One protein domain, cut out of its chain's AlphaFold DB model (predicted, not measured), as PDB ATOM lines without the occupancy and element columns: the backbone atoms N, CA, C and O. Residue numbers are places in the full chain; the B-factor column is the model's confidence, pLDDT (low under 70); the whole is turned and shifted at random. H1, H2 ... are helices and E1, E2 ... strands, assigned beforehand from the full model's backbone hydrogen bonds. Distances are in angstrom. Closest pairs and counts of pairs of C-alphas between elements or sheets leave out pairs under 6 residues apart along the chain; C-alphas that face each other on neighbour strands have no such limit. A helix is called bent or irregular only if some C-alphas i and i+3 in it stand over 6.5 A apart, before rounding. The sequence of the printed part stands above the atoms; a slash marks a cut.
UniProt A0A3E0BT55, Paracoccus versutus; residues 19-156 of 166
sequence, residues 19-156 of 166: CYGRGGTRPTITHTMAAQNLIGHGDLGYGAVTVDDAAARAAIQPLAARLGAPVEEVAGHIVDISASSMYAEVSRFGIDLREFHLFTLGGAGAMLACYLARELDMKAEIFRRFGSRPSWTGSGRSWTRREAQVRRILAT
ATOM      1  N   CYS A  19      49.149 -13.900  30.167       84.12
ATOM      2  CA  CYS A  19      50.147 -13.495  29.173       84.12
ATOM      3  C   CYS A  19      49.712 -12.334  28.270       84.12
ATOM      4  O   CYS A  19      50.507 -11.890  27.451       84.12
ATOM      5  N   TYR A  20      48.471 -11.840  28.385       86.62
ATOM      6  CA  TYR A  20      48.026 -10.611  27.715       86.62
ATOM      7  C   TYR A  20      48.202  -9.362  28.595       86.62
ATOM      8  O   TYR A  20      47.891  -8.262  28.142       86.62
ATOM      9  N   GLY A  21      48.620  -9.507  29.860       82.38
ATOM     10  CA  GLY A  21      48.860  -8.382  30.773       82.38
ATOM     11  C   GLY A  21      47.597  -7.636  31.225       82.38
ATOM     12  O   GLY A  21      47.674  -6.502  31.684       82.38
ATOM     13  N   ARG A  22      46.414  -8.246  31.093       83.50
ATOM     14  CA  ARG A  22      45.099  -7.608  31.333       83.50
ATOM     15  C   ARG A  22      44.425  -8.028  32.648       83.50
ATOM     16  O   ARG A  22      43.222  -7.840  32.818       83.50
ATOM     17  N   GLY A  23      45.193  -8.597  33.577       80.69
ATOM     18  CA  GLY A  23      44.713  -9.011  34.903       80.69
ATOM     19  C   GLY A  23      44.184 -10.447  34.988       80.69
ATOM     20  O   GLY A  23      43.644 -10.836  36.020       80.69
ATOM     21  N   GLY A  24      44.334 -11.247  33.927       82.25
ATOM     22  CA  GLY A  24      44.092 -12.688  33.988       82.25
ATOM     23  C   GLY A  24      45.113 -13.394  34.880       82.25
ATOM     24  O   GLY A  24      46.282 -13.026  34.889       82.25
ATOM     25  N   THR A  25      44.687 -14.415  35.627       79.81
ATOM     26  CA  THR A  25      45.571 -15.161  36.551       79.81
ATOM     27  C   THR A  25      45.422 -16.677  36.465       79.81
ATOM     28  O   THR A  25      46.278 -17.410  36.954       79.81
ATOM     29  N   ARG A  26      44.351 -17.180  35.838       80.25
ATOM     30  CA  ARG A  26      44.143 -18.623  35.664       80.25
ATOM     31  C   ARG A  26      45.009 -19.158  34.516       80.25
ATOM     32  O   ARG A  26      45.099 -18.485  33.487       80.25
ATOM     33  N   PRO A  27      45.592 -20.366  34.629       82.38
ATOM     34  CA  PRO A  27      46.229 -21.030  33.496       82.38
ATOM     35  C   PRO A  27      45.209 -21.257  32.370       82.38
ATOM     36  O   PRO A  27      44.038 -21.532  32.620       82.38
ATOM     37  N   THR A  28      45.650 -21.108  31.120       85.50
ATOM     38  CA  THR A  28      44.814 -21.223  29.916       85.50
ATOM     39  C   THR A  28      45.620 -21.921  28.834       85.50
ATOM     40  O   THR A  28      46.851 -21.927  28.891       85.50
ATOM     41  N   ILE A  29      44.945 -22.439  27.810       85.62
ATOM     42  CA  ILE A  29      45.621 -23.039  26.655       85.62
ATOM     43  C   ILE A  29      46.539 -22.039  25.928       85.62
ATOM     44  O   ILE A  29      47.574 -22.418  25.393       85.62
ATOM     45  N   THR A  30      46.224 -20.739  25.978       85.31
ATOM     46  CA  THR A  30      47.082 -19.687  25.415       85.31
ATOM     47  C   THR A  30      48.406 -19.563  26.171       85.31
ATOM     48  O   THR A  30      49.433 -19.340  25.540       85.31
ATOM     49  N   HIS A  31      48.420 -19.770  27.495       87.75
ATOM     50  CA  HIS A  31      49.673 -19.814  28.261       87.75
ATOM     51  C   HIS A  31      50.554 -20.977  27.832       87.75
ATOM     52  O   HIS A  31      51.762 -20.825  27.711       87.75
ATOM     53  N   THR A  32      49.946 -22.128  27.575       88.44
ATOM     54  CA  THR A  32      50.657 -23.308  27.098       88.44
ATOM     55  C   THR A  32      51.306 -23.059  25.739       88.44
ATOM     56  O   THR A  32      52.497 -23.309  25.570       88.44
ATOM     57  N   MET A  33      50.552 -22.487  24.795       86.62
ATOM     58  CA  MET A  33      51.066 -22.132  23.469       86.62
ATOM     59  C   MET A  33      52.201 -21.101  23.541       86.62
ATOM     60  O   MET A  33      53.169 -21.215  22.794       86.62
ATOM     61  N   ALA A  34      52.105 -20.119  24.443       88.00
ATOM     62  CA  ALA A  34      53.176 -19.154  24.695       88.00
ATOM     63  C   ALA A  34      54.413 -19.830  25.318       88.00
ATOM     64  O   ALA A  34      55.516 -19.725  24.797       88.00
ATOM     65  N   ALA A  35      54.231 -20.638  26.369       87.44
ATOM     66  CA  ALA A  35      55.325 -21.327  27.059       87.44
ATOM     67  C   ALA A  35      56.115 -22.289  26.148       87.44
ATOM     68  O   ALA A  35      57.323 -22.453  26.346       87.44
ATOM     69  N   GLN A  36      55.446 -22.887  25.153       85.75
ATOM     70  CA  GLN A  36      56.038 -23.741  24.115       85.75
ATOM     71  C   GLN A  36      56.531 -22.970  22.874       85.75
ATOM     72  O   GLN A  36      56.980 -23.586  21.911       85.75
ATOM     73  N   ASN A  37      56.463 -21.634  22.884       84.56
ATOM     74  CA  ASN A  37      56.852 -20.748  21.784       84.56
ATOM     75  C   ASN A  37      56.108 -21.016  20.455       84.56
ATOM     76  O   ASN A  37      56.619 -20.732  19.373       84.56
ATOM     77  N   LEU A  38      54.882 -21.547  20.520       80.69
ATOM     78  CA  LEU A  38      54.041 -21.819  19.344       80.69
ATOM     79  C   LEU A  38      53.403 -20.547  18.774       80.69
ATOM     80  O   LEU A  38      53.080 -20.485  17.590       80.69
ATOM     81  N   ILE A  39      53.220 -19.527  19.615       78.94
ATOM     82  CA  ILE A  39      52.699 -18.219  19.197       78.94
ATOM     83  C   ILE A  39      53.784 -17.396  18.472       78.94
ATOM     84  O   ILE A  39      53.465 -16.541  17.642       78.94
ATOM     85  N   GLY A  40      55.062 -17.698  18.732       74.06
ATOM     86  CA  GLY A  40      56.214 -16.930  18.271       74.06
ATOM     87  C   GLY A  40      56.364 -15.583  18.986       74.06
ATOM     88  O   GLY A  40      55.610 -15.249  19.895       74.06
ATOM     89  N   HIS A  41      57.329 -14.778  18.538       66.38
ATOM     90  CA  HIS A  41      57.674 -13.480  19.147       66.38
ATOM     91  C   HIS A  41      56.877 -12.287  18.583       66.38
ATOM     92  O   HIS A  41      57.264 -11.135  18.773       66.38
ATOM     93  N   GLY A  42      55.817 -12.548  17.815       67.00
ATOM     94  CA  GLY A  42      55.019 -11.515  17.155       67.00
ATOM     95  C   GLY A  42      53.804 -11.092  17.976       67.00
ATOM     96  O   GLY A  42      53.226 -11.891  18.711       67.00
ATOM     97  N   ASP A  43      53.364  -9.847  17.797       77.75
ATOM     98  CA  ASP A  43      52.145  -9.371  18.442       77.75
ATOM     99  C   ASP A  43      50.892 -10.070  17.893       77.75
ATOM    100  O   ASP A  43      50.673 -10.211  16.684       77.75
ATOM    101  N   LEU A  44      49.994 -10.425  18.804       79.69
ATOM    102  CA  LEU A  44      48.681 -10.962  18.495       79.69
ATOM    103  C   LEU A  44      47.677  -9.852  18.163       79.69
ATOM    104  O   LEU A  44      47.781  -8.694  18.574       79.69
ATOM    105  N   GLY A  45      46.635 -10.226  17.416       76.19
ATOM    106  CA  GLY A  45      45.493  -9.345  17.167       76.19
ATOM    107  C   GLY A  45      45.829  -8.087  16.360       76.19
ATOM    108  O   GLY A  45      45.169  -7.068  16.555       76.19
ATOM    109  N   TYR A  46      46.800  -8.165  15.441       77.50
ATOM    110  CA  TYR A  46      47.286  -7.038  14.629       77.50
ATOM    111  C   TYR A  46      47.998  -5.958  15.459       77.50
ATOM    112  O   TYR A  46      47.688  -4.779  15.310       77.50
ATOM    113  N   GLY A  47      48.910  -6.354  16.354       78.62
ATOM    114  CA  GLY A  47      49.625  -5.404  17.221       78.62
ATOM    115  C   GLY A  47      48.854  -5.002  18.481       78.62
ATOM    116  O   GLY A  47      49.229  -4.053  19.156       78.62
ATOM    117  N   ALA A  48      47.739  -5.671  18.790       78.81
ATOM    118  CA  ALA A  48      46.870  -5.296  19.909       78.81
ATOM    119  C   ALA A  48      47.265  -5.956  21.240       78.81
ATOM    120  O   ALA A  48      46.760  -5.562  22.297       78.81
ATOM    121  N   VAL A  49      48.074  -7.014  21.182       81.75
ATOM    122  CA  VAL A  49      48.508  -7.800  22.337       81.75
ATOM    123  C   VAL A  49      49.939  -8.265  22.100       81.75
ATOM    124  O   VAL A  49      50.175  -9.073  21.208       81.75
ATOM    125  N   THR A  50      50.861  -7.814  22.941       86.12
ATOM    126  CA  THR A  50      52.192  -8.414  23.066       86.12
ATOM    127  C   THR A  50      52.114  -9.537  24.093       86.12
ATOM    128  O   THR A  50      51.520  -9.361  25.158       86.12
ATOM    129  N   VAL A  51      52.646 -10.710  23.751       87.19
ATOM    130  CA  VAL A  51      52.584 -11.899  24.607       87.19
ATOM    131  C   VAL A  51      53.768 -11.906  25.567       87.19
ATOM    132  O   VAL A  51      54.909 -11.755  25.146       87.19
ATOM    133  N   ASP A  52      53.484 -12.096  26.853       88.62
ATOM    134  CA  ASP A  52      54.501 -12.288  27.888       88.62
ATOM    135  C   ASP A  52      54.674 -13.787  28.199       88.62
ATOM    136  O   ASP A  52      53.848 -14.408  28.883       88.62
ATOM    137  N   ASP A  53      55.761 -14.371  27.688       88.31
ATOM    138  CA  ASP A  53      56.118 -15.779  27.896       88.31
ATOM    139  C   ASP A  53      56.449 -16.098  29.361       88.31
ATOM    140  O   ASP A  53      56.170 -17.198  29.850       88.31
ATOM    141  N   ALA A  54      57.023 -15.139  30.093       90.06
ATOM    142  CA  ALA A  54      57.341 -15.314  31.505       90.06
ATOM    143  C   ALA A  54      56.055 -15.357  32.339       90.06
ATOM    144  O   ALA A  54      55.898 -16.243  33.182       90.06
ATOM    145  N   ALA A  55      55.094 -14.475  32.049       89.75
ATOM    146  CA  ALA A  55      53.769 -14.508  32.664       89.75
ATOM    147  C   ALA A  55      53.011 -15.802  32.327       89.75
ATOM    148  O   ALA A  55      52.331 -16.363  33.191       89.75
ATOM    149  N   ALA A  56      53.157 -16.322  31.104       89.81
ATOM    150  CA  ALA A  56      52.581 -17.609  30.722       89.81
ATOM    151  C   ALA A  56      53.135 -18.768  31.563       89.81
ATOM    152  O   ALA A  56      52.367 -19.551  32.129       89.81
ATOM    153  N   ARG A  57      54.464 -18.845  31.705       92.19
ATOM    154  CA  ARG A  57      55.141 -19.855  32.537       92.19
ATOM    155  C   ARG A  57      54.750 -19.725  34.006       92.19
ATOM    156  O   ARG A  57      54.408 -20.724  34.637       92.19
ATOM    157  N   ALA A  58      54.703 -18.500  34.526       92.19
ATOM    158  CA  ALA A  58      54.277 -18.224  35.894       92.19
ATOM    159  C   ALA A  58      52.828 -18.666  36.163       92.19
ATOM    160  O   ALA A  58      52.537 -19.163  37.249       92.19
ATOM    161  N   ALA A  59      51.928 -18.556  35.178       90.62
ATOM    162  CA  ALA A  59      50.550 -19.030  35.308       90.62
ATOM    163  C   ALA A  59      50.444 -20.567  35.376       90.62
ATOM    164  O   ALA A  59      49.529 -21.090  36.017       90.62
ATOM    165  N   ILE A  60      51.366 -21.298  34.738       92.19
ATOM    166  CA  ILE A  60      51.409 -22.773  34.737       92.19
ATOM    167  C   ILE A  60      52.161 -23.316  35.964       92.19
ATOM    168  O   ILE A  60      51.825 -24.392  36.464       92.19
ATOM    169  N   GLN A  61      53.124 -22.560  36.501       93.94
ATOM    170  CA  GLN A  61      53.986 -22.956  37.619       93.94
ATOM    171  C   GLN A  61      53.247 -23.583  38.820       93.94
ATOM    172  O   GLN A  61      53.722 -24.604  39.320       93.94
ATOM    173  N   PRO A  62      52.092 -23.069  39.296       92.12
ATOM    174  CA  PRO A  62      51.387 -23.676  40.424       92.12
ATOM    175  C   PRO A  62      50.886 -25.091  40.123       92.12
ATOM    176  O   PRO A  62      50.859 -25.943  41.010       92.12
ATOM    177  N   LEU A  63      50.483 -25.356  38.877       90.19
ATOM    178  CA  LEU A  63      50.072 -26.690  38.448       90.19
ATOM    179  C   LEU A  63      51.288 -27.612  38.323       90.19
ATOM    180  O   LEU A  63      51.247 -28.734  38.820       90.19
ATOM    181  N   ALA A  64      52.377 -27.113  37.739       93.44
ATOM    182  CA  ALA A  64      53.621 -27.859  37.598       93.44
ATOM    183  C   ALA A  64      54.207 -28.282  38.954       93.44
ATOM    184  O   ALA A  64      54.506 -29.456  39.168       93.44
ATOM    185  N   ALA A  65      54.229 -27.362  39.923       94.88
ATOM    186  CA  ALA A  65      54.663 -27.639  41.290       94.88
ATOM    187  C   ALA A  65      53.810 -28.719  41.980       94.88
ATOM    188  O   ALA A  65      54.337 -29.542  42.720       94.88
ATOM    189  N   ARG A  66      52.494 -28.750  41.722       94.00
ATOM    190  CA  ARG A  66      51.590 -29.774  42.277       94.00
ATOM    191  C   ARG A  66      51.778 -31.152  41.651       94.00
ATOM    192  O   ARG A  66      51.471 -32.142  42.307       94.00
ATOM    193  N   LEU A  67      52.214 -31.206  40.395       92.75
ATOM    194  CA  LEU A  67      52.445 -32.449  39.657       92.75
ATOM    195  C   LEU A  67      53.884 -32.962  39.801       92.75
ATOM    196  O   LEU A  67      54.137 -34.117  39.481       92.75
ATOM    197  N   GLY A  68      54.807 -32.137  40.304       95.38
ATOM    198  CA  GLY A  68      56.219 -32.501  40.432       95.38
ATOM    199  C   GLY A  68      56.938 -32.610  39.084       95.38
ATOM    200  O   GLY A  68      57.889 -33.374  38.972       95.38
ATOM    201  N   ALA A  69      56.479 -31.862  38.079       94.62
ATOM    202  CA  ALA A  69      56.976 -31.905  36.705       94.62
ATOM    203  C   ALA A  69      57.416 -30.502  36.234       94.62
ATOM    204  O   ALA A  69      56.947 -29.499  36.786       94.62
ATOM    205  N   PRO A  70      58.312 -30.395  35.234       95.12
ATOM    206  CA  PRO A  70      58.690 -29.110  34.657       95.12
ATOM    207  C   PRO A  70      57.509 -28.443  33.935       95.12
ATOM    208  O   PRO A  70      56.585 -29.101  33.451       95.12
ATOM    209  N   VAL A  71      57.536 -27.110  33.854       92.81
ATOM    210  CA  VAL A  71      56.445 -26.307  33.270       92.81
ATOM    211  C   VAL A  71      56.170 -26.695  31.822       92.81
ATOM    212  O   VAL A  71      55.015 -26.765  31.423       92.81
ATOM    213  N   GLU A  72      57.213 -26.962  31.046       91.19
ATOM    214  CA  GLU A  72      57.144 -27.313  29.629       91.19
ATOM    215  C   GLU A  72      56.471 -28.664  29.391       91.19
ATOM    216  O   GLU A  72      55.713 -28.818  28.433       91.19
ATOM    217  N   GLU A  73      56.718 -29.627  30.275       92.62
ATOM    218  CA  GLU A  73      56.082 -30.944  30.229       92.62
ATOM    219  C   GLU A  73      54.594 -30.825  30.563       92.62
ATOM    220  O   GLU A  73      53.733 -31.289  29.819       92.62
ATOM    221  N   VAL A  74      54.274 -30.083  31.625       92.62
ATOM    222  CA  VAL A  74      52.890 -29.817  32.043       92.62
ATOM    223  C   VAL A  74      52.139 -29.021  30.977       92.62
ATOM    224  O   VAL A  74      50.966 -29.287  30.719       92.62
ATOM    225  N   ALA A  75      52.812 -28.073  30.326       90.38
ATOM    226  CA  ALA A  75      52.307 -27.358  29.165       90.38
ATOM    227  C   ALA A  75      51.946 -28.353  28.045       90.38
ATOM    228  O   ALA A  75      50.805 -28.351  27.591       90.38
ATOM    229  N   GLY A  76      52.846 -29.267  27.672       88.88
ATOM    230  CA  GLY A  76      52.545 -30.323  26.696       88.88
ATOM    231  C   GLY A  76      51.293 -31.128  27.055       88.88
ATOM    232  O   GLY A  76      50.367 -31.223  26.252       88.88
ATOM    233  N   HIS A  77      51.191 -31.581  28.304       89.62
ATOM    234  CA  HIS A  77      50.022 -32.329  28.774       89.62
ATOM    235  C   HIS A  77      48.715 -31.531  28.730       89.62
ATOM    236  O   HIS A  77      47.656 -32.097  28.465       89.62
ATOM    237  N   ILE A  78      48.759 -30.217  28.966       88.50
ATOM    238  CA  ILE A  78      47.582 -29.352  28.815       88.50
ATOM    239  C   ILE A  78      47.097 -29.341  27.356       88.50
ATOM    240  O   ILE A  78      45.885 -29.366  27.128       88.50
ATOM    241  N   VAL A  79      48.010 -29.307  26.377       86.62
ATOM    242  CA  VAL A  79      47.653 -29.405  24.949       86.62
ATOM    243  C   VAL A  79      47.047 -30.764  24.636       86.62
ATOM    244  O   VAL A  79      45.965 -30.793  24.052       86.62
ATOM    245  N   ASP A  80      47.668 -31.854  25.084       85.81
ATOM    246  CA  ASP A  80      47.171 -33.212  24.834       85.81
ATOM    247  C   ASP A  80      45.752 -33.397  25.398       85.81
ATOM    248  O   ASP A  80      44.835 -33.798  24.685       85.81
ATOM    249  N   ILE A  81      45.517 -32.994  26.652       86.88
ATOM    250  CA  ILE A  81      44.187 -33.060  27.282       86.88
ATOM    251  C   ILE A  81      43.168 -32.203  26.519       86.88
ATOM    252  O   ILE A  81      41.999 -32.582  26.395       86.88
ATOM    253  N   SER A  82      43.590 -31.042  26.016       85.06
ATOM    254  CA  SER A  82      42.714 -30.148  25.254       85.06
ATOM    255  C   SER A  82      42.342 -30.749  23.898       85.06
ATOM    256  O   SER A  82      41.167 -30.721  23.537       85.06
ATOM    257  N   ALA A  83      43.305 -31.340  23.184       83.62
ATOM    258  CA  ALA A  83      43.072 -32.049  21.927       83.62
ATOM    259  C   ALA A  83      42.135 -33.248  22.132       83.62
ATOM    260  O   ALA A  83      41.088 -33.313  21.490       83.62
ATOM    261  N   SER A  84      42.407 -34.079  23.142       84.31
ATOM    262  CA  SER A  84      41.552 -35.214  23.501       84.31
ATOM    263  C   SER A  84      40.126 -34.785  23.881       84.31
ATOM    264  O   SER A  84      39.155 -35.479  23.576       84.31
ATOM    265  N   SER A  85      39.961 -33.619  24.516       83.94
ATOM    266  CA  SER A  85      38.631 -33.068  24.817       83.94
ATOM    267  C   SER A  85      37.896 -32.624  23.548       83.94
ATOM    268  O   SER A  85      36.696 -32.856  23.420       83.94
ATOM    269  N   MET A  86      38.604 -32.025  22.584       81.75
ATOM    270  CA  MET A  86      38.034 -31.690  21.274       81.75
ATOM    271  C   MET A  86      37.655 -32.957  20.498       81.75
ATOM    272  O   MET A  86      36.560 -33.020  19.944       81.75
ATOM    273  N   TYR A  87      38.512 -33.985  20.513       83.44
ATOM    274  CA  TYR A  87      38.222 -35.299  19.938       83.44
ATOM    275  C   TYR A  87      36.933 -35.888  20.521       83.44
ATOM    276  O   TYR A  87      36.065 -36.350  19.778       83.44
ATOM    277  N   ALA A  88      36.775 -35.841  21.846       83.56
ATOM    278  CA  ALA A  88      35.589 -36.355  22.521       83.56
ATOM    279  C   ALA A  88      34.306 -35.645  22.063       83.56
ATOM    280  O   ALA A  88      33.276 -36.295  21.949       83.56
ATOM    281  N   GLU A  89      34.344 -34.349  21.750       83.62
ATOM    282  CA  GLU A  89      33.161 -33.643  21.242       83.62
ATOM    283  C   GLU A  89      32.830 -34.003  19.790       83.62
ATOM    284  O   GLU A  89      31.662 -34.207  19.464       83.62
ATOM    285  N   VAL A  90      33.834 -34.126  18.915       78.06
ATOM    286  CA  VAL A  90      33.591 -34.425  17.492       78.06
ATOM    287  C   VAL A  90      33.244 -35.907  17.274       78.06
ATOM    288  O   VAL A  90      32.384 -36.236  16.458       78.06
ATOM    289  N   SER A  91      33.837 -36.823  18.038       80.69
ATOM    290  CA  SER A  91      33.547 -38.265  17.924       80.69
ATOM    291  C   SER A  91      32.107 -38.638  18.302       80.69
ATOM    292  O   SER A  91      31.605 -39.680  17.878       80.69
ATOM    293  N   ARG A  92      31.386 -37.770  19.028       82.44
ATOM    294  CA  ARG A  92      29.976 -37.987  19.410       82.44
ATOM    295  C   ARG A  92      29.010 -38.013  18.232       82.44
ATOM    296  O   ARG A  92      27.909 -38.534  18.384       82.44
ATOM    297  N   PHE A  93      29.405 -37.481  17.077       79.44
ATOM    298  CA  PHE A  93      28.574 -37.505  15.875       79.44
ATOM    299  C   PHE A  93      28.546 -38.878  15.184       79.44
ATOM    300  O   PHE A  93      27.722 -39.082  14.298       79.44
ATOM    301  N   GLY A  94      29.403 -39.829  15.585       79.50
ATOM    302  CA  GLY A  94      29.401 -41.189  15.031       79.50
ATOM    303  C   GLY A  94      29.827 -41.270  13.560       79.50
ATOM    304  O   GLY A  94      29.503 -42.244  12.886       79.50
ATOM    305  N   ILE A  95      30.529 -40.250  13.066       79.50
ATOM    306  CA  ILE A  95      31.052 -40.171  11.698       79.50
ATOM    307  C   ILE A  95      32.524 -40.591  11.658       79.50
ATOM    308  O   ILE A  95      33.275 -40.323  12.596       79.50
ATOM    309  N   ASP A  96      32.948 -41.227  10.563       80.31
ATOM    310  CA  ASP A  96      34.362 -41.535  10.340       80.31
ATOM    311  C   ASP A  96      35.106 -40.283   9.865       80.31
ATOM    312  O   ASP A  96      35.105 -39.936   8.688       80.31
ATOM    313  N   LEU A  97      35.749 -39.592  10.803       75.94
ATOM    314  CA  LEU A  97      36.422 -38.314  10.563       75.94
ATOM    315  C   LEU A  97      37.637 -38.423   9.626       75.94
ATOM    316  O   LEU A  97      38.065 -37.407   9.081       75.94
ATOM    317  N   ARG A  98      38.155 -39.633   9.372       80.19
ATOM    318  CA  ARG A  98      39.291 -39.874   8.458       80.19
ATOM    319  C   ARG A  98      38.941 -39.623   6.994       80.19
ATOM    320  O   ARG A  98      39.829 -39.441   6.158       80.19
ATOM    321  N   GLU A  99      37.651 -39.619   6.670       75.81
ATOM    322  CA  GLU A  99      37.150 -39.304   5.332       75.81
ATOM    323  C   GLU A  99      36.947 -37.798   5.110       75.81
ATOM    324  O   GLU A  99      36.681 -37.379   3.987       75.81
ATOM    325  N   PHE A 100      37.127 -36.973   6.146       70.25
ATOM    326  CA  PHE A 100      36.858 -35.539   6.099       70.25
ATOM    327  C   PHE A 100      38.134 -34.696   6.173       70.25
ATOM    328  O   PHE A 100      39.193 -35.124   6.634       70.25
ATOM    329  N   HIS A 101      38.004 -33.441   5.746       72.06
ATOM    330  CA  HIS A 101      39.028 -32.415   5.907       72.06
ATOM    331  C   HIS A 101      38.698 -31.509   7.089       72.06
ATOM    332  O   HIS A 101      37.559 -31.061   7.243       72.06
ATOM    333  N   LEU A 102      39.704 -31.195   7.907       72.81
ATOM    334  CA  LEU A 102      39.533 -30.270   9.023       72.81
ATOM    335  C   LEU A 102      39.699 -28.835   8.527       72.81
ATOM    336  O   LEU A 102      40.759 -28.451   8.027       72.81
ATOM    337  N   PHE A 103      38.645 -28.034   8.680       71.38
ATOM    338  CA  PHE A 103      38.674 -26.610   8.373       71.38
ATOM    339  C   PHE A 103      38.657 -25.786   9.659       71.38
ATOM    340  O   PHE A 103      37.719 -25.867  10.455       71.38
ATOM    341  N   THR A 104      39.683 -24.961   9.857       68.12
ATOM    342  CA  THR A 104      39.890 -24.252  11.123       68.12
ATOM    343  C   THR A 104      39.597 -22.767  10.992       68.12
ATOM    344  O   THR A 104      39.985 -22.083  10.042       68.12
ATOM    345  N   LEU A 105      38.873 -22.240  11.979       67.31
ATOM    346  CA  LEU A 105      38.492 -20.836  12.042       67.31
ATOM    347  C   LEU A 105      39.194 -20.160  13.225       67.31
ATOM    348  O   LEU A 105      38.918 -20.463  14.382       67.31
ATOM    349  N   GLY A 106      40.055 -19.185  12.927       65.19
ATOM    350  CA  GLY A 106      40.750 -18.366  13.927       65.19
ATOM    351  C   GLY A 106      42.173 -18.839  14.244       65.19
ATOM    352  O   GLY A 106      42.552 -19.966  13.948       65.19
ATOM    353  N   GLY A 107      42.979 -17.948  14.834       68.25
ATOM    354  CA  GLY A 107      44.418 -18.180  15.030       68.25
ATOM    355  C   GLY A 107      44.739 -19.318  16.003       68.25
ATOM    356  O   GLY A 107      45.517 -20.201  15.670       68.25
ATOM    357  N   ALA A 108      44.098 -19.338  17.177       69.12
ATOM    358  CA  ALA A 108      44.308 -20.401  18.166       69.12
ATOM    359  C   ALA A 108      43.740 -21.758  17.712       69.12
ATOM    360  O   ALA A 108      44.284 -22.801  18.061       69.12
ATOM    361  N   GLY A 109      42.668 -21.737  16.908       68.69
ATOM    362  CA  GLY A 109      42.046 -22.946  16.369       68.69
ATOM    363  C   GLY A 109      43.000 -23.726  15.471       68.69
ATOM    364  O   GLY A 109      43.100 -24.934  15.617       68.69
ATOM    365  N   ALA A 110      43.759 -23.037  14.618       71.44
ATOM    366  CA  ALA A 110      44.745 -23.676  13.748       71.44
ATOM    367  C   ALA A 110      45.929 -24.293  14.506       71.44
ATOM    368  O   ALA A 110      46.441 -25.326  14.104       71.44
ATOM    369  N   MET A 111      46.349 -23.697  15.627       77.25
ATOM    370  CA  MET A 111      47.436 -24.266  16.433       77.25
ATOM    371  C   MET A 111      47.023 -25.590  17.088       77.25
ATOM    372  O   MET A 111      47.820 -26.520  17.124       77.25
ATOM    373  N   LEU A 112      45.785 -25.690  17.595       79.56
ATOM    374  CA  LEU A 112      45.258 -26.924  18.201       79.56
ATOM    375  C   LEU A 112      44.825 -27.959  17.169       79.56
ATOM    376  O   LEU A 112      44.860 -29.155  17.439       79.56
ATOM    377  N   ALA A 113      44.406 -27.508  15.996       77.12
ATOM    378  CA  ALA A 113      43.900 -28.389  14.967       77.12
ATOM    379  C   ALA A 113      44.957 -29.334  14.404       77.12
ATOM    380  O   ALA A 113      44.613 -30.482  14.161       77.12
ATOM    381  N   CYS A 114      46.230 -28.935  14.344       78.81
ATOM    382  CA  CYS A 114      47.317 -29.862  14.023       78.81
ATOM    383  C   CYS A 114      47.361 -31.056  14.996       78.81
ATOM    384  O   CYS A 114      47.574 -32.198  14.587       78.81
ATOM    385  N   TYR A 115      47.149 -30.808  16.296       81.50
ATOM    386  CA  TYR A 115      47.121 -31.864  17.314       81.50
ATOM    387  C   TYR A 115      45.881 -32.745  17.158       81.50
ATOM    388  O   TYR A 115      46.001 -33.967  17.176       81.50
ATOM    389  N   LEU A 116      44.718 -32.129  16.935       81.88
ATOM    390  CA  LEU A 116      43.458 -32.843  16.738       81.88
ATOM    391  C   LEU A 116      43.456 -33.685  15.451       81.88
ATOM    392  O   LEU A 116      43.045 -34.837  15.479       81.88
ATOM    393  N   ALA A 117      43.933 -33.139  14.332       79.00
ATOM    394  CA  ALA A 117      44.023 -33.840  13.054       79.00
ATOM    395  C   ALA A 117      44.946 -35.061  13.151       79.00
ATOM    396  O   ALA A 117      44.645 -36.102  12.569       79.00
ATOM    397  N   ARG A 118      46.031 -34.952  13.935       80.94
ATOM    398  CA  ARG A 118      46.920 -36.075  14.244       80.94
ATOM    399  C   ARG A 118      46.237 -37.133  15.112       80.94
ATOM    400  O   ARG A 118      46.411 -38.313  14.841       80.94
ATOM    401  N   GLU A 119      45.479 -36.736  16.136       81.06
ATOM    402  CA  GLU A 119      44.702 -37.685  16.953       81.06
ATOM    403  C   GLU A 119      43.599 -38.387  16.144       81.06
ATOM    404  O   GLU A 119      43.292 -39.549  16.400       81.06
ATOM    405  N   LEU A 120      43.021 -37.696  15.159       79.94
ATOM    406  CA  LEU A 120      41.935 -38.191  14.310       79.94
ATOM    407  C   LEU A 120      42.394 -38.944  13.052       79.94
ATOM    408  O   LEU A 120      41.539 -39.414  12.304       79.94
ATOM    409  N   ASP A 121      43.703 -39.045  12.803       80.31
ATOM    410  CA  ASP A 121      44.275 -39.637  11.582       80.31
ATOM    411  C   ASP A 121      43.668 -39.042  10.287       80.31
ATOM    412  O   ASP A 121      43.311 -39.742   9.336       80.31
ATOM    413  N   MET A 122      43.476 -37.716  10.266       78.00
ATOM    414  CA  MET A 122      42.825 -37.026   9.146       78.00
ATOM    415  C   MET A 122      43.772 -36.838   7.958       78.00
ATOM    416  O   MET A 122      44.939 -36.481   8.112       78.00
ATOM    417  N   LYS A 123      43.232 -36.989   6.742       63.28
ATOM    418  CA  LYS A 123      44.011 -36.958   5.491       63.28
ATOM    419  C   LYS A 123      44.584 -35.588   5.128       63.28
ATOM    420  O   LYS A 123      45.625 -35.531   4.479       63.28
ATOM    421  N   ALA A 124      43.912 -34.491   5.490       58.72
ATOM    422  CA  ALA A 124      44.450 -33.143   5.302       58.72
ATOM    423  C   ALA A 124      43.744 -32.094   6.172       58.72
ATOM    424  O   ALA A 124      42.534 -32.163   6.407       58.72
ATOM    425  N   GLU A 125      44.512 -31.081   6.568       57.78
ATOM    426  CA  GLU A 125      44.042 -29.881   7.254       57.78
ATOM    427  C   GLU A 125      44.134 -28.672   6.314       57.78
ATOM    428  O   GLU A 125      45.143 -28.464   5.635       57.78
ATOM    429  N   ILE A 126      43.079 -27.859   6.272       59.56
ATOM    430  CA  ILE A 126      43.030 -26.656   5.438       59.56
ATOM    431  C   ILE A 126      43.127 -25.432   6.346       59.56
ATOM    432  O   ILE A 126      42.160 -25.039   7.006       59.56
ATOM    433  N   PHE A 127      44.295 -24.784   6.335       54.00
ATOM    434  CA  PHE A 127      44.505 -23.523   7.039       54.00
ATOM    435  C   PHE A 127      44.193 -22.322   6.144       54.00
ATOM    436  O   PHE A 127      44.802 -22.119   5.089       54.00
ATOM    437  N   ARG A 128      43.301 -21.437   6.602       48.75
ATOM    438  CA  ARG A 128      43.141 -20.130   5.960       48.75
ATOM    439  C   ARG A 128      44.254 -19.191   6.414       48.75
ATOM    440  O   ARG A 128      44.228 -18.689   7.537       48.75
ATOM    441  N   ARG A 129      45.135 -18.804   5.489       47.97
ATOM    442  CA  ARG A 129      46.005 -17.638   5.691       47.97
ATOM    443  C   ARG A 129      45.133 -16.392   5.878       47.97
ATOM    444  O   ARG A 129      44.488 -15.920   4.941       47.97
ATOM    445  N   PHE A 130      45.072 -15.863   7.097       46.97
ATOM    446  CA  PHE A 130      44.359 -14.615   7.357       46.97
ATOM    447  C   PHE A 130      45.119 -13.444   6.717       46.97
ATOM    448  O   PHE A 130      46.142 -13.002   7.227       46.97
ATOM    449  N   GLY A 131      44.604 -12.927   5.599       37.88
ATOM    450  CA  GLY A 131      44.868 -11.549   5.175       37.88
ATOM    451  C   GLY A 131      44.160 -10.563   6.113       37.88
ATOM    452  O   GLY A 131      43.100 -10.891   6.646       37.88
ATOM    453  N   SER A 132      44.782  -9.399   6.331       37.34
ATOM    454  CA  SER A 132      44.351  -8.235   7.136       37.34
ATOM    455  C   SER A 132      42.893  -8.217   7.659       37.34
ATOM    456  O   SER A 132      41.948  -8.275   6.880       37.34
ATOM    457  N   ARG A 133      42.760  -8.075   8.994       38.16
ATOM    458  CA  ARG A 133      41.567  -7.886   9.866       38.16
ATOM    459  C   ARG A 133      40.210  -8.413   9.365       38.16
ATOM    460  O   ARG A 133      39.511  -7.711   8.640       38.16
ATOM    461  N   PRO A 134      39.691  -9.507   9.957       42.72
ATOM    462  CA  PRO A 134      38.256  -9.716  10.102       42.72
ATOM    463  C   PRO A 134      37.749  -9.093  11.413       42.72
ATOM    464  O   PRO A 134      38.391  -9.197  12.460       42.72
ATOM    465  N   SER A 135      36.565  -8.484  11.378       38.44
ATOM    466  CA  SER A 135      35.821  -8.060  12.566       38.44
ATOM    467  C   SER A 135      35.238  -9.284  13.289       38.44
ATOM    468  O   SER A 135      34.218  -9.840  12.894       38.44
ATOM    469  N   TRP A 136      35.919  -9.734  14.347       44.19
ATOM    470  CA  TRP A 136      35.534 -10.910  15.145       44.19
ATOM    471  C   TRP A 136      34.590 -10.603  16.320       44.19
ATOM    472  O   TRP A 136      34.069 -11.521  16.948       44.19
ATOM    473  N   THR A 137      34.320  -9.330  16.605       37.09
ATOM    474  CA  THR A 137      33.359  -8.905  17.629       37.09
ATOM    475  C   THR A 137      31.994  -8.659  16.985       37.09
ATOM    476  O   THR A 137      31.785  -7.625  16.353       37.09
ATOM    477  N   GLY A 138      31.064  -9.608  17.110       30.17
ATOM    478  CA  GLY A 138      29.699  -9.434  16.606       30.17
ATOM    479  C   GLY A 138      28.751 -10.557  17.018       30.17
ATOM    480  O   GLY A 138      28.815 -11.669  16.494       30.17
ATOM    481  N   SER A 139      27.866 -10.232  17.954       33.22
ATOM    482  CA  SER A 139      26.751 -11.025  18.464       33.22
ATOM    483  C   SER A 139      25.802 -11.543  17.367       33.22
ATOM    484  O   SER A 139      25.493 -10.855  16.397       33.22
ATOM    485  N   GLY A 140      25.317 -12.779  17.539       32.66
ATOM    486  CA  GLY A 140      24.003 -13.265  17.078       32.66
ATOM    487  C   GLY A 140      23.694 -13.414  15.578       32.66
ATOM    488  O   GLY A 140      22.736 -14.098  15.248       32.66
ATOM    489  N   ARG A 141      24.467 -12.832  14.651       33.34
ATOM    490  CA  ARG A 141      24.199 -12.865  13.188       33.34
ATOM    491  C   ARG A 141      25.386 -13.362  12.356       33.34
ATOM    492  O   ARG A 141      25.667 -12.865  11.269       33.34
ATOM    493  N   SER A 142      26.153 -14.297  12.905       45.44
ATOM    494  CA  SER A 142      27.507 -14.585  12.424       45.44
ATOM    495  C   SER A 142      27.679 -15.929  11.716       45.44
ATOM    496  O   SER A 142      28.684 -16.097  11.035       45.44
ATOM    497  N   TRP A 143      26.724 -16.858  11.800       41.66
ATOM    498  CA  TRP A 143      26.896 -18.203  11.237       41.66
ATOM    499  C   TRP A 143      26.732 -18.245   9.710       41.66
ATOM    500  O   TRP A 143      27.659 -18.643   9.017       41.66
ATOM    501  N   THR A 144      25.656 -17.675   9.161       47.56
ATOM    502  CA  THR A 144      25.415 -17.607   7.702       47.56
ATOM    503  C   THR A 144      26.517 -16.871   6.935       47.56
ATOM    504  O   THR A 144      26.898 -17.259   5.833       47.56
ATOM    505  N   ARG A 145      27.100 -15.818   7.527       53.78
ATOM    506  CA  ARG A 145      28.230 -15.092   6.920       53.78
ATOM    507  C   ARG A 145      29.531 -15.902   6.957       53.78
ATOM    508  O   ARG A 145      30.330 -15.793   6.029       53.78
ATOM    509  N   ARG A 146      29.740 -16.701   8.012       53.28
ATOM    510  CA  ARG A 146      30.878 -17.628   8.137       53.28
ATOM    511  C   ARG A 146      30.739 -18.773   7.145       53.28
ATOM    512  O   ARG A 146      31.685 -19.031   6.417       53.28
ATOM    513  N   GLU A 147      29.558 -19.370   7.045       56.44
ATOM    514  CA  GLU A 147      29.249 -20.441   6.099       56.44
ATOM    515  C   GLU A 147      29.456 -19.991   4.648       56.44
ATOM    516  O   GLU A 147      30.200 -20.627   3.910       56.44
ATOM    517  N   ALA A 148      28.920 -18.828   4.257       59.97
ATOM    518  CA  ALA A 148      29.136 -18.270   2.922       59.97
ATOM    519  C   ALA A 148      30.627 -18.038   2.608       59.97
ATOM    520  O   ALA A 148      31.057 -18.176   1.462       59.97
ATOM    521  N   GLN A 149      31.428 -17.686   3.617       60.53
ATOM    522  CA  GLN A 149      32.870 -17.510   3.467       60.53
ATOM    523  C   GLN A 149      33.609 -18.850   3.369       60.53
ATOM    524  O   GLN A 149      34.519 -18.965   2.549       60.53
ATOM    525  N   VAL A 150      33.220 -19.851   4.165       60.22
ATOM    526  CA  VAL A 150      33.752 -21.218   4.080       60.22
ATOM    527  C   VAL A 150      33.434 -21.793   2.702       60.22
ATOM    528  O   VAL A 150      34.358 -22.152   1.983       60.22
ATOM    529  N   ARG A 151      32.174 -21.731   2.253       62.16
ATOM    530  CA  ARG A 151      31.744 -22.153   0.906       62.16
ATOM    531  C   ARG A 151      32.582 -21.519  -0.205       62.16
ATOM    532  O   ARG A 151      32.947 -22.197  -1.155       62.16
ATOM    533  N   ARG A 152      32.934 -20.236  -0.074       64.94
ATOM    534  CA  ARG A 152      33.755 -19.524  -1.065       64.94
ATOM    535  C   ARG A 152      35.208 -20.012  -1.109       64.94
ATOM    536  O   ARG A 152      35.805 -19.968  -2.173       64.94
ATOM    537  N   ILE A 153      35.772 -20.452   0.018       64.12
ATOM    538  CA  ILE A 153      37.120 -21.046   0.080       64.12
ATOM    539  C   ILE A 153      37.086 -22.474  -0.454       64.12
ATOM    540  O   ILE A 153      37.926 -22.841  -1.267       64.12
ATOM    541  N   LEU A 154      36.085 -23.252  -0.049       64.00
ATOM    542  CA  LEU A 154      35.902 -24.620  -0.519       64.00
ATOM    543  C   LEU A 154      35.701 -24.665  -2.043       64.00
ATOM    544  O   LEU A 154      36.299 -25.495  -2.709       64.00
ATOM    545  N   ALA A 155      35.008 -23.680  -2.625       65.88
ATOM    546  CA  ALA A 155      34.872 -23.530  -4.079       65.88
ATOM    547  C   ALA A 155      36.190 -23.246  -4.838       65.88
ATOM    548  O   ALA A 155      36.199 -23.290  -6.065       65.88
ATOM    549  N   THR A 156      37.288 -22.918  -4.146       64.12
ATOM    550  CA  THR A 156      38.612 -22.701  -4.771       64.12
ATOM    551  C   THR A 156      39.513 -23.932  -4.735       64.12
ATOM    552  O   THR A 156      40.607 -23.893  -5.296       64.12
TER     553      THR A 156
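What this domain is: This is residues 19 to 156 of the 166 residues of a protein of Paracoccus versutus (UniProt A0A3E0BT55). The long helix H3 forms the base of a U, with H2 at one end of it and H4 crossing its second half as the two uprights, and H1 packed between them along H3. A small two-stranded parallel sheet, E1 beside E2, packs on H4, and H5 lies beyond the sheet at the far end, after a long link. The printed part has 138 residues with five named helices and two named strands, in the order H1, H2, H3, E1, H4, E2, H5, and its class is mostly helix. It is only just compact, close to loose, with a radius of gyration of the C-alphas of 16.9 A and spans of 48 by 35 by 27 A.

How they stand to each other: H1, residues 29 to 35, touches H2, residues 53 to 67, closest at the C-alphas of His 31 and Ala 56, 4.4 A apart; at 73 degrees they are only just about perpendicular. H1 also touches H3, residues 71 to 91, closest at the C-alphas of Thr 32 and Ala 75, 4.8 A apart, at a shallow tilt of 32 degrees, opposite ways. H3 is the hub and touches three helices. It touches H2 with residues 71 to 75 alone, closest at the C-alphas of Ala 64 and Val 71, 5.4 A apart, about perpendicular at 84 degrees. With residues 79 to 87 alone it touches H4, residues 107 to 119, closest at the C-alphas of Ala 83 and Leu 116, 5.3 A apart, about perpendicular at 76 degrees. E1, residues 102 to 104, H4 and E2, residues 125 to 127, form a strand-helix-strand unit, two parallel neighbour strands joined through a helix, with a right-handed crossover. E1 and E2 stand at 21 degrees, with N 126 and O 102 within hydrogen-bond range at 3.0 A. H5, residues 143 to 154, touches no helix and is only just apart from E1, 8.5 A at the closest. Every O i to N i+4 pair is within hydrogen-bond range in H1, H3 and H5, but 9 of 11 in H2 and 6 of 9 in H4.

Where its parts are: H1 begins at C-alpha 29, (45.621, -23.039, 26.655), and is 9.9 A long. H2 is 20.7 A long and only just irregular, with C-alphas 59 and 62 7.0 A apart. H3 runs 30.0 A to C-alpha 91 at (33.547, -38.265, 17.924). E1 and E2 are each 6.4 A long, and H4 is 19.6 A. H5, 16.1 A long, ends at C-alpha 154, (35.902, -24.620, -0.519).

The domain as a whole: The C-alphas farthest apart, those of Gly 68 and Ala 155, are 50.2 A apart. The printed part has no cut. The links H1 to H2 and E2 to H5 are long, and residues 137 to 145, of which 143 to 145 belong to H5, stand free. The mean pLDDT of the printed part is 74.8; residues 41 to 42, 104 to 109 and 123 to 156 are under 70.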